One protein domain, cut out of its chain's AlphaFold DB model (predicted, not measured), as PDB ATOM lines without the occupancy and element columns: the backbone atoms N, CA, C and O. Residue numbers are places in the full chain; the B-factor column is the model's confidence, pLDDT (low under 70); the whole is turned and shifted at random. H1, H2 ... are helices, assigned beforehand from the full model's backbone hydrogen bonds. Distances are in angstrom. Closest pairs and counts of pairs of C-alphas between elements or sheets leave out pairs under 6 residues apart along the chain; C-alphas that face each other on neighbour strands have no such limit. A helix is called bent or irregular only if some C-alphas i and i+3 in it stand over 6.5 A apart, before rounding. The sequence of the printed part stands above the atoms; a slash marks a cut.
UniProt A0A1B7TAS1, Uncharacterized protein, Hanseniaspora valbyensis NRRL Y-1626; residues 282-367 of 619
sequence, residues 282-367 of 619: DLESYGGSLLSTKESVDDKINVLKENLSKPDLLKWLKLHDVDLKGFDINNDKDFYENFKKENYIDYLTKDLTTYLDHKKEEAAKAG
ATOM      1  N   ASP A 282     167.970 157.016 169.730       56.31
ATOM      2  CA  ASP A 282     169.268 156.862 170.399       56.31
ATOM      3  C   ASP A 282     170.358 156.435 169.389       56.31
ATOM      4  O   ASP A 282     171.005 155.389 169.485       56.31
ATOM      5  N   LEU A 283     170.565 157.274 168.369       52.31
ATOM      6  CA  LEU A 283     171.575 157.087 167.323       52.31
ATOM      7  C   LEU A 283     172.995 157.045 167.898       52.31
ATOM      8  O   LEU A 283     173.915 156.541 167.247       52.31
ATOM      9  N   GLU A 284     173.179 157.547 169.120       47.25
ATOM     10  CA  GLU A 284     174.429 157.484 169.865       47.25
ATOM     11  C   GLU A 284     174.796 156.041 170.226       47.25
ATOM     12  O   GLU A 284     175.951 155.642 170.039       47.25
ATOM     13  N   SER A 285     173.814 155.250 170.676       50.47
ATOM     14  CA  SER A 285     174.003 153.850 171.064       50.47
ATOM     15  C   SER A 285     174.106 152.903 169.869       50.47
ATOM     16  O   SER A 285     174.969 152.027 169.869       50.47
ATOM     17  N   TYR A 286     173.279 153.084 168.831       54.84
ATOM     18  CA  TYR A 286     173.144 152.080 167.760       54.84
ATOM     19  C   TYR A 286     173.215 152.618 166.322       54.84
ATOM     20  O   TYR A 286     173.272 151.840 165.367       54.84
ATOM     21  N   GLY A 287     173.292 153.936 166.123       54.03
ATOM     22  CA  GLY A 287     173.340 154.538 164.784       54.03
ATOM     23  C   GLY A 287     174.578 154.137 163.975       54.03
ATOM     24  O   GLY A 287     174.530 154.092 162.753       54.03
ATOM     25  N   GLY A 288     175.680 153.768 164.641       55.84
ATOM     26  CA  GLY A 288     176.881 153.262 163.959       55.84
ATOM     27  C   GLY A 288     176.652 151.950 163.211       55.84
ATOM     28  O   GLY A 288     177.212 151.773 162.135       55.84
ATOM     29  N   SER A 289     175.816 151.077 163.765       63.06
ATOM     30  CA  SER A 289     175.462 149.801 163.153       63.06
ATOM     31  C   SER A 289     174.530 150.002 161.958       63.06
ATOM     32  O   SER A 289     174.842 149.600 160.839       63.06
ATOM     33  N   LEU A 290     173.484 150.821 162.127       63.53
ATOM     34  CA  LEU A 290     172.571 151.180 161.031       63.53
ATOM     35  C   LEU A 290     173.278 151.841 159.838       63.53
ATOM     36  O   LEU A 290     173.004 151.513 158.682       63.53
ATOM     37  N   LEU A 291     174.220 152.745 160.114       63.97
ATOM     38  CA  LEU A 291     174.958 153.492 159.094       63.97
ATOM     39  C   LEU A 291     176.179 152.734 158.547       63.97
ATOM     40  O   LEU A 291     176.816 153.193 157.600       63.97
ATOM     41  N   SER A 292     176.519 151.577 159.121       66.38
ATOM     42  CA  SER A 292     177.664 150.783 158.682       66.38
ATOM     43  C   SER A 292     177.439 150.236 157.273       66.38
ATOM     44  O   SER A 292     176.397 149.660 156.958       66.38
ATOM     45  N   THR A 293     178.455 150.358 156.422       61.06
ATOM     46  CA  THR A 293     178.500 149.690 155.111       61.06
ATOM     47  C   THR A 293     178.940 148.228 155.213       61.06
ATOM     48  O   THR A 293     178.900 147.510 154.218       61.06
ATOM     49  N   LYS A 294     179.381 147.786 156.400       60.31
ATOM     50  CA  LYS A 294     179.868 146.422 156.661       60.31
ATOM     51  C   LYS A 294     178.784 145.486 157.198       60.31
ATOM     52  O   LYS A 294     178.972 144.277 157.146       60.31
ATOM     53  N   GLU A 295     177.704 146.035 157.747       69.62
ATOM     54  CA  GLU A 295     176.609 145.248 158.319       69.62
ATOM     55  C   GLU A 295     175.620 144.805 157.244       69.62
ATOM     56  O   GLU A 295     175.322 145.555 156.309       69.62
ATOM     57  N   SER A 296     175.106 143.580 157.382       80.88
ATOM     58  CA  SER A 296     174.066 143.083 156.490       80.88
ATOM     59  C   SER A 296     172.734 143.788 156.762       80.88
ATOM     60  O   SER A 296     172.504 144.349 157.834       80.88
ATOM     61  N   VAL A 297     171.812 143.735 155.797       79.31
ATOM     62  CA  VAL A 297     170.453 144.273 155.983       79.31
ATOM     63  C   VAL A 297     169.757 143.609 157.179       79.31
ATOM     64  O   VAL A 297     169.022 144.272 157.904       79.31
ATOM     65  N   ASP A 298     170.017 142.322 157.426       83.00
ATOM     66  CA  ASP A 298     169.463 141.595 158.572       83.00
ATOM     67  C   ASP A 298     170.009 142.100 159.912       83.00
ATOM     68  O   ASP A 298     169.236 142.282 160.854       83.00
ATOM     69  N   ASP A 299     171.306 142.406 159.986       81.31
ATOM     70  CA  ASP A 299     171.919 142.979 161.191       81.31
ATOM     71  C   ASP A 299     171.307 144.349 161.505       81.31
ATOM     72  O   ASP A 299     170.886 144.610 162.634       81.31
ATOM     73  N   LYS A 300     171.127 145.183 160.474       82.00
ATOM     74  CA  LYS A 300     170.462 146.485 160.603       82.00
ATOM     75  C   LYS A 300     169.007 146.348 161.056       82.00
ATOM     76  O   LYS A 300     168.571 147.112 161.916       82.00
ATOM     77  N   ILE A 301     168.251 145.370 160.539       84.81
ATOM     78  CA  ILE A 301     166.886 145.076 161.016       84.81
ATOM     79  C   ILE A 301     166.896 144.705 162.501       84.81
ATOM     80  O   ILE A 301     166.033 145.169 163.244       84.81
ATOM     81  N   ASN A 302     167.837 143.870 162.945       82.31
ATOM     82  CA  ASN A 302     167.912 143.458 164.349       82.31
ATOM     83  C   ASN A 302     168.198 144.654 165.261       82.31
ATOM     84  O   ASN A 302     167.515 144.840 166.265       82.31
ATOM     85  N   VAL A 303     169.100 145.538 164.840       77.31
ATOM     86  CA  VAL A 303     169.370 146.796 165.541       77.31
ATOM     87  C   VAL A 303     168.118 147.678 165.624       77.31
ATOM     88  O   VAL A 303     167.838 148.234 166.687       77.31
ATOM     89  N   LEU A 304     167.329 147.781 164.545       79.69
ATOM     90  CA  LEU A 304     166.050 148.504 164.571       79.69
ATOM     91  C   LEU A 304     165.050 147.861 165.539       79.69
ATOM     92  O   LEU A 304     164.407 148.581 166.290       79.69
ATOM     93  N   LYS A 305     164.922 146.531 165.549       81.44
ATOM     94  CA  LYS A 305     164.012 145.809 166.458       81.44
ATOM     95  C   LYS A 305     164.335 146.058 167.926       81.44
ATOM     96  O   LYS A 305     163.432 146.219 168.738       81.44
ATOM     97  N   GLU A 306     165.620 146.063 168.257       78.00
ATOM     98  CA  GLU A 306     166.084 146.182 169.637       78.00
ATOM     99  C   GLU A 306     166.017 147.616 170.165       78.00
ATOM    100  O   GLU A 306     165.872 147.816 171.371       78.00
ATOM    101  N   ASN A 307     166.119 148.612 169.277       69.06
ATOM    102  CA  ASN A 307     166.367 149.987 169.700       69.06
ATOM    103  C   ASN A 307     165.375 151.030 169.168       69.06
ATOM    104  O   ASN A 307     165.341 152.143 169.692       69.06
ATOM    105  N   LEU A 308     164.556 150.703 168.163       72.06
ATOM    106  CA  LEU A 308     163.592 151.623 167.566       72.06
ATOM    107  C   LEU A 308     162.155 151.110 167.699       72.06
ATOM    108  O   LEU A 308     161.835 149.986 167.317       72.06
ATOM    109  N   SER A 309     161.257 151.961 168.200       76.75
ATOM    110  CA  SER A 309     159.861 151.567 168.384       76.75
ATOM    111  C   SER A 309     159.140 151.398 167.035       76.75
ATOM    112  O   SER A 309     159.249 152.233 166.131       76.75
ATOM    113  N   LYS A 310     158.345 150.329 166.902       82.31
ATOM    114  CA  LYS A 310     157.464 150.108 165.742       82.31
ATOM    115  C   LYS A 310     156.522 151.299 165.472       82.31
ATOM    116  O   LYS A 310     156.374 151.665 164.304       82.31
ATOM    117  N   PRO A 311     155.926 151.967 166.486       81.88
ATOM    118  CA  PRO A 311     155.173 153.203 166.274       81.88
ATOM    119  C   PRO A 311     155.964 154.316 165.579       81.88
ATOM    120  O   PRO A 311     155.403 155.002 164.724       81.88
ATOM    121  N   ASP A 312     157.243 154.498 165.903       81.19
ATOM    122  CA  ASP A 312     158.066 155.547 165.292       81.19
ATOM    123  C   ASP A 312     158.463 155.194 163.859       81.19
ATOM    124  O   ASP A 312     158.393 156.052 162.982       81.19
ATOM    125  N   LEU A 313     158.733 153.914 163.576       84.31
ATOM    126  CA  LEU A 313     158.893 153.427 162.201       84.31
ATOM    127  C   LEU A 313     157.627 153.635 161.362       84.31
ATOM    128  O   LEU A 313     157.713 154.046 160.209       84.31
ATOM    129  N   LEU A 314     156.440 153.412 161.931       86.12
ATOM    130  CA  LEU A 314     155.174 153.672 161.240       86.12
ATOM    131  C   LEU A 314     154.945 155.165 160.985       86.12
ATOM    132  O   LEU A 314     154.419 155.528 159.933       86.12
ATOM    133  N   LYS A 315     155.317 156.039 161.930       85.25
ATOM    134  CA  LYS A 315     155.286 157.495 161.714       85.25
ATOM    135  C   LYS A 315     156.250 157.891 160.598       85.25
ATOM    136  O   LYS A 315     155.849 158.646 159.717       85.25
ATOM    137  N   TRP A 316     157.465 157.346 160.608       87.69
ATOM    138  CA  TRP A 316     158.465 157.591 159.572       87.69
ATOM    139  C   TRP A 316     157.951 157.141 158.194       87.69
ATOM    140  O   TRP A 316     157.884 157.954 157.280       87.69
ATOM    141  N   LEU A 317     157.434 155.914 158.061       88.00
ATOM    142  CA  LEU A 317     156.845 155.419 156.805       88.00
ATOM    143  C   LEU A 317     155.707 156.325 156.293       88.00
ATOM    144  O   LEU A 317     155.635 156.627 155.102       88.00
ATOM    145  N   LYS A 318     154.840 156.815 157.189       86.50
ATOM    146  CA  LYS A 318     153.763 157.754 156.824       86.50
ATOM    147  C   LYS A 318     154.289 159.101 156.323       86.50
ATOM    148  O   LYS A 318     153.703 159.647 155.393       86.50
ATOM    149  N   LEU A 319     155.367 159.633 156.909       85.06
ATOM    150  CA  LEU A 319     155.999 160.877 156.436       85.06
ATOM    151  C   LEU A 319     156.528 160.739 155.003       85.06
ATOM    152  O   LEU A 319     156.503 161.704 154.242       85.06
ATOM    153  N   HIS A 320     156.931 159.529 154.622       84.56
ATOM    154  CA  HIS A 320     157.407 159.190 153.282       84.56
ATOM    155  C   HIS A 320     156.280 158.820 152.301       84.56
ATOM    156  O   HIS A 320     156.547 158.333 151.204       84.56
ATOM    157  N   ASP A 321     155.015 159.077 152.669       83.50
ATOM    158  CA  ASP A 321     153.821 158.738 151.884       83.50
ATOM    159  C   ASP A 321     153.753 157.230 151.507       83.50
ATOM    160  O   ASP A 321     153.205 156.867 150.463       83.50
ATOM    161  N   VAL A 322     154.289 156.333 152.350       84.88
ATOM    162  CA  VAL A 322     154.235 154.874 152.129       84.88
ATOM    163  C   VAL A 322     152.825 154.334 152.395       84.88
ATOM    164  O   VAL A 322     152.248 154.569 153.461       84.88
ATOM    165  N   ASP A 323     152.275 153.564 151.448       81.19
ATOM    166  CA  ASP A 323     150.992 152.876 151.634       81.19
ATOM    167  C   ASP A 323     151.155 151.678 152.581       81.19
ATOM    168  O   ASP A 323     151.811 150.684 152.270       81.19
ATOM    169  N   LEU A 324     150.518 151.769 153.749       82.06
ATOM    170  CA  LEU A 324     150.589 150.744 154.786       82.06
ATOM    171  C   LEU A 324     149.610 149.577 154.576       82.06
ATOM    172  O   LEU A 324     149.617 148.649 155.376       82.06
ATOM    173  N   LYS A 325     148.773 149.574 153.527       79.25
ATOM    174  CA  LYS A 325     147.780 148.501 153.294       79.25
ATOM    175  C   LYS A 325     148.388 147.103 153.138       79.25
ATOM    176  O   LYS A 325     147.694 146.124 153.387       79.25
ATOM    177  N   GLY A 326     149.650 147.010 152.716       70.81
ATOM    178  CA  GLY A 326     150.389 145.748 152.599       70.81
ATOM    179  C   GLY A 326     151.133 145.323 153.870       70.81
ATOM    180  O   GLY A 326     151.728 144.249 153.885       70.81
ATOM    181  N   PHE A 327     151.125 146.146 154.921       76.88
ATOM    182  CA  PHE A 327     151.834 145.865 156.164       76.88
ATOM    183  C   PHE A 327     150.889 145.219 157.172       76.88
ATOM    184  O   PHE A 327     149.884 145.818 157.557       76.88
ATOM    185  N   ASP A 328     151.249 144.038 157.674       80.44
ATOM    186  CA  ASP A 328     150.639 143.541 158.904       80.44
ATOM    187  C   ASP A 328     151.262 144.271 160.101       80.44
ATOM    188  O   ASP A 328     152.362 143.975 160.569       80.44
ATOM    189  N   ILE A 329     150.552 145.286 160.584       77.62
ATOM    190  CA  ILE A 329     150.986 146.120 161.708       77.62
ATOM    191  C   ILE A 329     150.858 145.364 163.044       77.62
ATOM    192  O   ILE A 329     151.464 145.771 164.034       77.62
ATOM    193  N   ASN A 330     150.138 144.243 163.091       80.06
ATOM    194  CA  ASN A 330     149.965 143.445 164.306       80.06
ATOM    195  C   ASN A 330     150.992 142.308 164.411       80.06
ATOM    196  O   ASN A 330     151.209 141.789 165.503       80.06
ATOM    197  N   ASN A 331     151.665 141.964 163.310       85.06
ATOM    198  CA  ASN A 331     152.715 140.951 163.269       85.06
ATOM    199  C   ASN A 331     154.095 141.599 163.067       85.06
ATOM    200  O   ASN A 331     154.368 142.235 162.050       85.06
ATOM    201  N   ASP A 332     154.987 141.458 164.045       80.94
ATOM    202  CA  ASP A 332     156.335 142.033 163.962       80.94
ATOM    203  C   ASP A 332     157.183 141.372 162.878       80.94
ATOM    204  O   ASP A 332     157.907 142.059 162.160       80.94
ATOM    205  N   LYS A 333     157.070 140.053 162.704       82.69
ATOM    206  CA  LYS A 333     157.838 139.336 161.686       82.69
ATOM    207  C   LYS A 333     157.501 139.862 160.290       82.69
ATOM    208  O   LYS A 333     158.404 140.289 159.574       82.69
ATOM    209  N   ASP A 334     156.214 139.920 159.964       83.06
ATOM    210  CA  ASP A 334     155.738 140.357 158.649       83.06
ATOM    211  C   ASP A 334     156.024 141.849 158.417       83.06
ATOM    212  O   ASP A 334     156.386 142.255 157.310       83.06
ATOM    213  N   PHE A 335     155.935 142.676 159.467       86.44
ATOM    214  CA  PHE A 335     156.307 144.087 159.395       86.44
ATOM    215  C   PHE A 335     157.768 144.272 158.965       86.44
ATOM    216  O   PHE A 335     158.033 144.991 158.003       86.44
ATOM    217  N   TYR A 336     158.716 143.617 159.645       86.19
ATOM    218  CA  TYR A 336     160.141 143.766 159.333       86.19
ATOM    219  C   TYR A 336     160.547 143.038 158.040       86.19
ATOM    220  O   TYR A 336     161.466 143.493 157.359       86.19
ATOM    221  N   GLU A 337     159.859 141.959 157.651       85.38
ATOM    222  CA  GLU A 337     160.048 141.317 156.342       85.38
ATOM    223  C   GLU A 337     159.627 142.241 155.192       85.38
ATOM    224  O   GLU A 337     160.387 142.413 154.236       85.38
ATOM    225  N   ASN A 338     158.477 142.913 155.309       83.06
ATOM    226  CA  ASN A 338     158.067 143.951 154.360       83.06
ATOM    227  C   ASN A 338     159.027 145.146 154.386       83.06
ATOM    228  O   ASN A 338     159.409 145.652 153.330       83.06
ATOM    229  N   PHE A 339     159.482 145.547 155.581       84.56
ATOM    230  CA  PHE A 339     160.448 146.633 155.745       84.56
ATOM    231  C   PHE A 339     161.750 146.363 154.968       84.56
ATOM    232  O   PHE A 339     162.288 147.242 154.294       84.56
ATOM    233  N   LYS A 340     162.222 145.112 155.028       85.19
ATOM    234  CA  LYS A 340     163.394 144.614 154.304       85.19
ATOM    235  C   LYS A 340     163.150 144.506 152.798       85.19
ATOM    236  O   LYS A 340     163.971 144.979 152.017       85.19
ATOM    237  N   LYS A 341     162.046 143.878 152.380       82.44
ATOM    238  CA  LYS A 341     161.736 143.586 150.967       82.44
ATOM    239  C   LYS A 341     161.665 144.844 150.098       82.44
ATOM    240  O   LYS A 341     162.090 144.823 148.944       82.44
ATOM    241  N   GLU A 342     161.139 145.923 150.659       80.06
ATOM    242  CA  GLU A 342     160.960 147.201 149.966       80.06
ATOM    243  C   GLU A 342     162.137 148.172 150.170       80.06
ATOM    244  O   GLU A 342     162.071 149.327 149.761       80.06
ATOM    245  N   ASN A 343     163.234 147.698 150.767       82.38
ATOM    246  CA  ASN A 343     164.477 148.441 150.966       82.38
ATOM    247  C   ASN A 343     164.356 149.713 151.831       82.38
ATOM    248  O   ASN A 343     165.149 150.647 151.700       82.38
ATOM    249  N   TYR A 344     163.402 149.751 152.768       85.88
ATOM    250  CA  TYR A 344     163.199 150.915 153.640       85.88
ATOM    251  C   TYR A 344     164.365 151.187 154.596       85.88
ATOM    252  O   TYR A 344     164.513 152.312 155.070       85.88
ATOM    253  N   ILE A 345     165.231 150.196 154.842       83.31
ATOM    254  CA  ILE A 345     166.483 150.395 155.586       83.31
ATOM    255  C   ILE A 345     167.386 151.417 154.906       83.31
ATOM    256  O   ILE A 345     167.958 152.260 155.597       83.31
ATOM    257  N   ASP A 346     167.529 151.359 153.586       81.25
ATOM    258  CA  ASP A 346     168.443 152.247 152.873       81.25
ATOM    259  C   ASP A 346     167.912 153.682 152.877       81.25
ATOM    260  O   ASP A 346     168.668 154.622 153.127       81.25
ATOM    261  N   TYR A 347     166.599 153.853 152.706       80.94
ATOM    262  CA  TYR A 347     165.943 155.158 152.821       80.94
ATOM    263  C   TYR A 347     166.078 155.735 154.238       80.94
ATOM    264  O   TYR A 347     166.484 156.886 154.396       80.94
ATOM    265  N   LEU A 348     165.856 154.920 155.275       81.12
ATOM    266  CA  LEU A 348     166.065 155.339 156.663       81.12
ATOM    267  C   LEU A 348     167.535 155.707 156.923       81.12
ATOM    268  O   LEU A 348     167.823 156.719 157.554       81.12
ATOM    269  N   THR A 349     168.483 154.929 156.398       79.12
ATOM    270  CA  THR A 349     169.930 155.193 156.510       79.12
ATOM    271  C   THR A 349     170.308 156.518 155.841       79.12
ATOM    272  O   THR A 349     171.081 157.305 156.399       79.12
ATOM    273  N   LYS A 350     169.742 156.807 154.663       78.69
ATOM    274  CA  LYS A 350     169.941 158.072 153.941       78.69
ATOM    275  C   LYS A 350     169.407 159.264 154.734       78.69
ATOM    276  O   LYS A 350     170.078 160.293 154.840       78.69
ATOM    277  N   ASP A 351     168.238 159.115 155.340       76.69
ATOM    278  CA  ASP A 351     167.626 160.149 156.171       76.69
ATOM    279  C   ASP A 351     168.407 160.425 157.443       76.69
ATOM    280  O   ASP A 351     168.621 161.583 157.798       76.69
ATOM    281  N   LEU A 352     168.877 159.364 158.095       73.81
ATOM    282  CA  LEU A 352     169.758 159.453 159.250       73.81
ATOM    283  C   LEU A 352     171.062 160.166 158.896       73.81
ATOM    284  O   LEU A 352     171.500 161.038 159.636       73.81
ATOM    285  N   THR A 353     171.650 159.850 157.743       70.62
ATOM    286  CA  THR A 353     172.851 160.539 157.249       70.62
ATOM    287  C   THR A 353     172.573 162.028 157.034       70.62
ATOM    288  O   THR A 353     173.274 162.872 157.581       70.62
ATOM    289  N   THR A 354     171.482 162.354 156.337       71.56
ATOM    290  CA  THR A 354     171.058 163.742 156.071       71.56
ATOM    291  C   THR A 354     170.785 164.520 157.361       71.56
ATOM    292  O   THR A 354     171.110 165.702 157.473       71.56
ATOM    293  N   TYR A 355     170.179 163.870 158.354       71.62
ATOM    294  CA  TYR A 355     169.939 164.437 159.676       71.62
ATOM    295  C   TYR A 355     171.242 164.723 160.429       71.62
ATOM    296  O   TYR A 355     171.419 165.814 160.975       71.62
ATOM    297  N   LEU A 356     172.179 163.772 160.427       62.44
ATOM    298  CA  LEU A 356     173.480 163.937 161.071       62.44
ATOM    299  C   LEU A 356     174.311 165.038 160.406       62.44
ATOM    300  O   LEU A 356     174.935 165.831 161.111       62.44
ATOM    301  N   ASP A 357     174.273 165.139 159.078       63.78
ATOM    302  CA  ASP A 357     174.920 166.223 158.337       63.78
ATOM    303  C   ASP A 357     174.306 167.584 158.681       63.78
ATOM    304  O   ASP A 357     175.037 168.543 158.934       63.78
ATOM    305  N   HIS A 358     172.977 167.669 158.800       62.84
ATOM    306  CA  HIS A 358     172.309 168.883 159.267       62.84
ATOM    307  C   HIS A 358     172.755 169.271 160.681       62.84
ATOM    308  O   HIS A 358     173.139 170.418 160.906       62.84
ATOM    309  N   LYS A 359     172.783 168.325 161.628       58.78
ATOM    310  CA  LYS A 359     173.268 168.581 162.996       58.78
ATOM    311  C   LYS A 359     174.729 169.017 163.022       58.78
ATOM    312  O   LYS A 359     175.091 169.914 163.782       58.78
ATOM    313  N   LYS A 360     175.558 168.437 162.157       52.88
ATOM    314  CA  LYS A 360     176.951 168.841 161.960       52.88
ATOM    315  C   LYS A 360     177.063 170.269 161.421       52.88
ATOM    316  O   LYS A 360     177.893 171.035 161.906       52.88
ATOM    317  N   GLU A 361     176.233 170.649 160.453       52.72
ATOM    318  CA  GLU A 361     176.179 172.022 159.949       52.72
ATOM    319  C   GLU A 361     175.669 173.019 160.997       52.72
ATOM    320  O   GLU A 361     176.201 174.124 161.083       52.72
ATOM    321  N   GLU A 362     174.637 172.668 161.771       52.09
ATOM    322  CA  GLU A 362     174.131 173.497 162.875       52.09
ATOM    323  C   GLU A 362     175.227 173.747 163.913       52.09
ATOM    324  O   GLU A 362     175.453 174.889 164.314       52.09
ATOM    325  N   ALA A 363     175.969 172.700 164.277       45.56
ATOM    326  CA  ALA A 363     177.097 172.805 165.191       45.56
ATOM    327  C   ALA A 363     178.239 173.668 164.623       45.56
ATOM    328  O   ALA A 363     178.774 174.531 165.319       45.56
ATOM    329  N   ALA A 364     178.567 173.513 163.336       42.44
ATOM    330  CA  ALA A 364     179.560 174.351 162.665       42.44
ATOM    331  C   ALA A 364     179.136 175.835 162.616       42.44
ATOM    332  O   ALA A 364     179.956 176.724 162.845       42.44
ATOM    333  N   LYS A 365     177.845 176.116 162.375       44.06
ATOM    334  CA  LYS A 365     177.267 177.476 162.395       44.06
ATOM    335  C   LYS A 365     177.305 178.112 163.790       44.06
ATOM    336  O   LYS A 365     177.348 179.336 163.882       44.06
ATOM    337  N   ALA A 366     177.321 177.304 164.849       39.28
ATOM    338  CA  ALA A 366     177.474 177.748 166.232       39.28
ATOM    339  C   ALA A 366     178.939 178.039 166.637       39.28
ATOM    340  O   ALA A 366     179.191 178.374 167.793       39.28
ATOM    341  N   GLY A 367     179.902 177.947 165.706       34.50
ATOM    342  CA  GLY A 367     181.325 178.213 165.964       34.50
ATOM    343  C   GLY A 367     182.085 177.029 166.568       34.50
ATOM    344  O   GLY A 367     183.231 177.178 166.984       34.50
TER     345      GLY A 367
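This is residues 282 to 367 of the 619 residues of an uncharacterized protein of Hanseniaspora valbyensis NRRL Y-1626 (UniProt A0A1B7TAS1). Four short helices form a small body round the first part of one long helix, H5, whose far end sticks out as an arm with residues 357 to 367. The helical hairpin of H1 and H2 lies by the first part of H5, H3 is loosely placed near H4 and H5 without touching either, and H4 sits by the first residues of H5, about perpendicular to it. The printed part has 86 residues with five named helices, H1 to H5 in order along the chain, and no named strand; the class is all helix. It is only just compact, close to loose, with a radius of gyration of the C-alphas of 14.0 A, and the C-alphas span 47 by 28 by 18 A, a length made in part by the arm.

H1, residues 283 to 290, and H2, residues 297 to 307, form a helical hairpin. They touch at a shallow tilt of 19 degrees, opposite ways, and their closest C-alphas, those of Leu 290 and Lys 300, are 5.2 A apart. H2 is the hub, touching three helices. H2 and H3, residues 310 to 319, meet only through their link, which is tight. H4, residues 332 to 341, only just touches H2, with 3 pairs of C-alphas within 8 A, at a steep tilt of 40 degrees, opposite ways; the closest C-alphas are those of Ile 301 and Tyr 336, 7.1 A apart. H5, residues 344 to 365, only just touches H2 with residue 345 alone, with 3 pairs of C-alphas within 8 A, the closest being those of Val 297 and Ile 345, 7.3 A apart, at a steep tilt of 64 degrees, the same way. H1 and H5 are close but not clearly touching, with the closest C-alphas, those of Leu 290 and Thr 349, 6.6 A apart. H4 and H5 are close but not clearly touching and about perpendicular at 80 degrees; their closest C-alphas, those of Phe 339 and Ile 345, are 7.1 A apart. H3 is near H4 and near H5, with 6 pairs of C-alphas within 10 A in each case. H1 is apart from H3 and from H4. Every O i to N i+4 pair is within hydrogen-bond range in H2, H3, H4 and H5; in H1 it is 2 of 4.

H1 begins with C-alpha 283 at (171.575, 157.087, 167.323) and is irregular, with C-alphas 285 and 288 7.7 A apart. H2 measures 15.4 A from first to last C-alpha, H3 14.3 A and H4 14.2 A. H5 is the longest, 22 residues and 31.3 A, from C-alpha 344 at (163.199, 150.915, 153.640) to C-alpha 365 at (177.267, 177.476, 162.395).

The two C-alphas farthest apart are those of Asn 331 and Gly 367, at 47.1 A. Without residues 357 to 367, which stand free, the body of 75 residues spans 31 by 22 by 19 A. The printed part has no cut. The link from H3 to H4, residues 320 to 331, is long. The mean pLDDT of the printed part is 73.1, and residues 282 to 295, residue 307 and residues 356 to 367 are under 70.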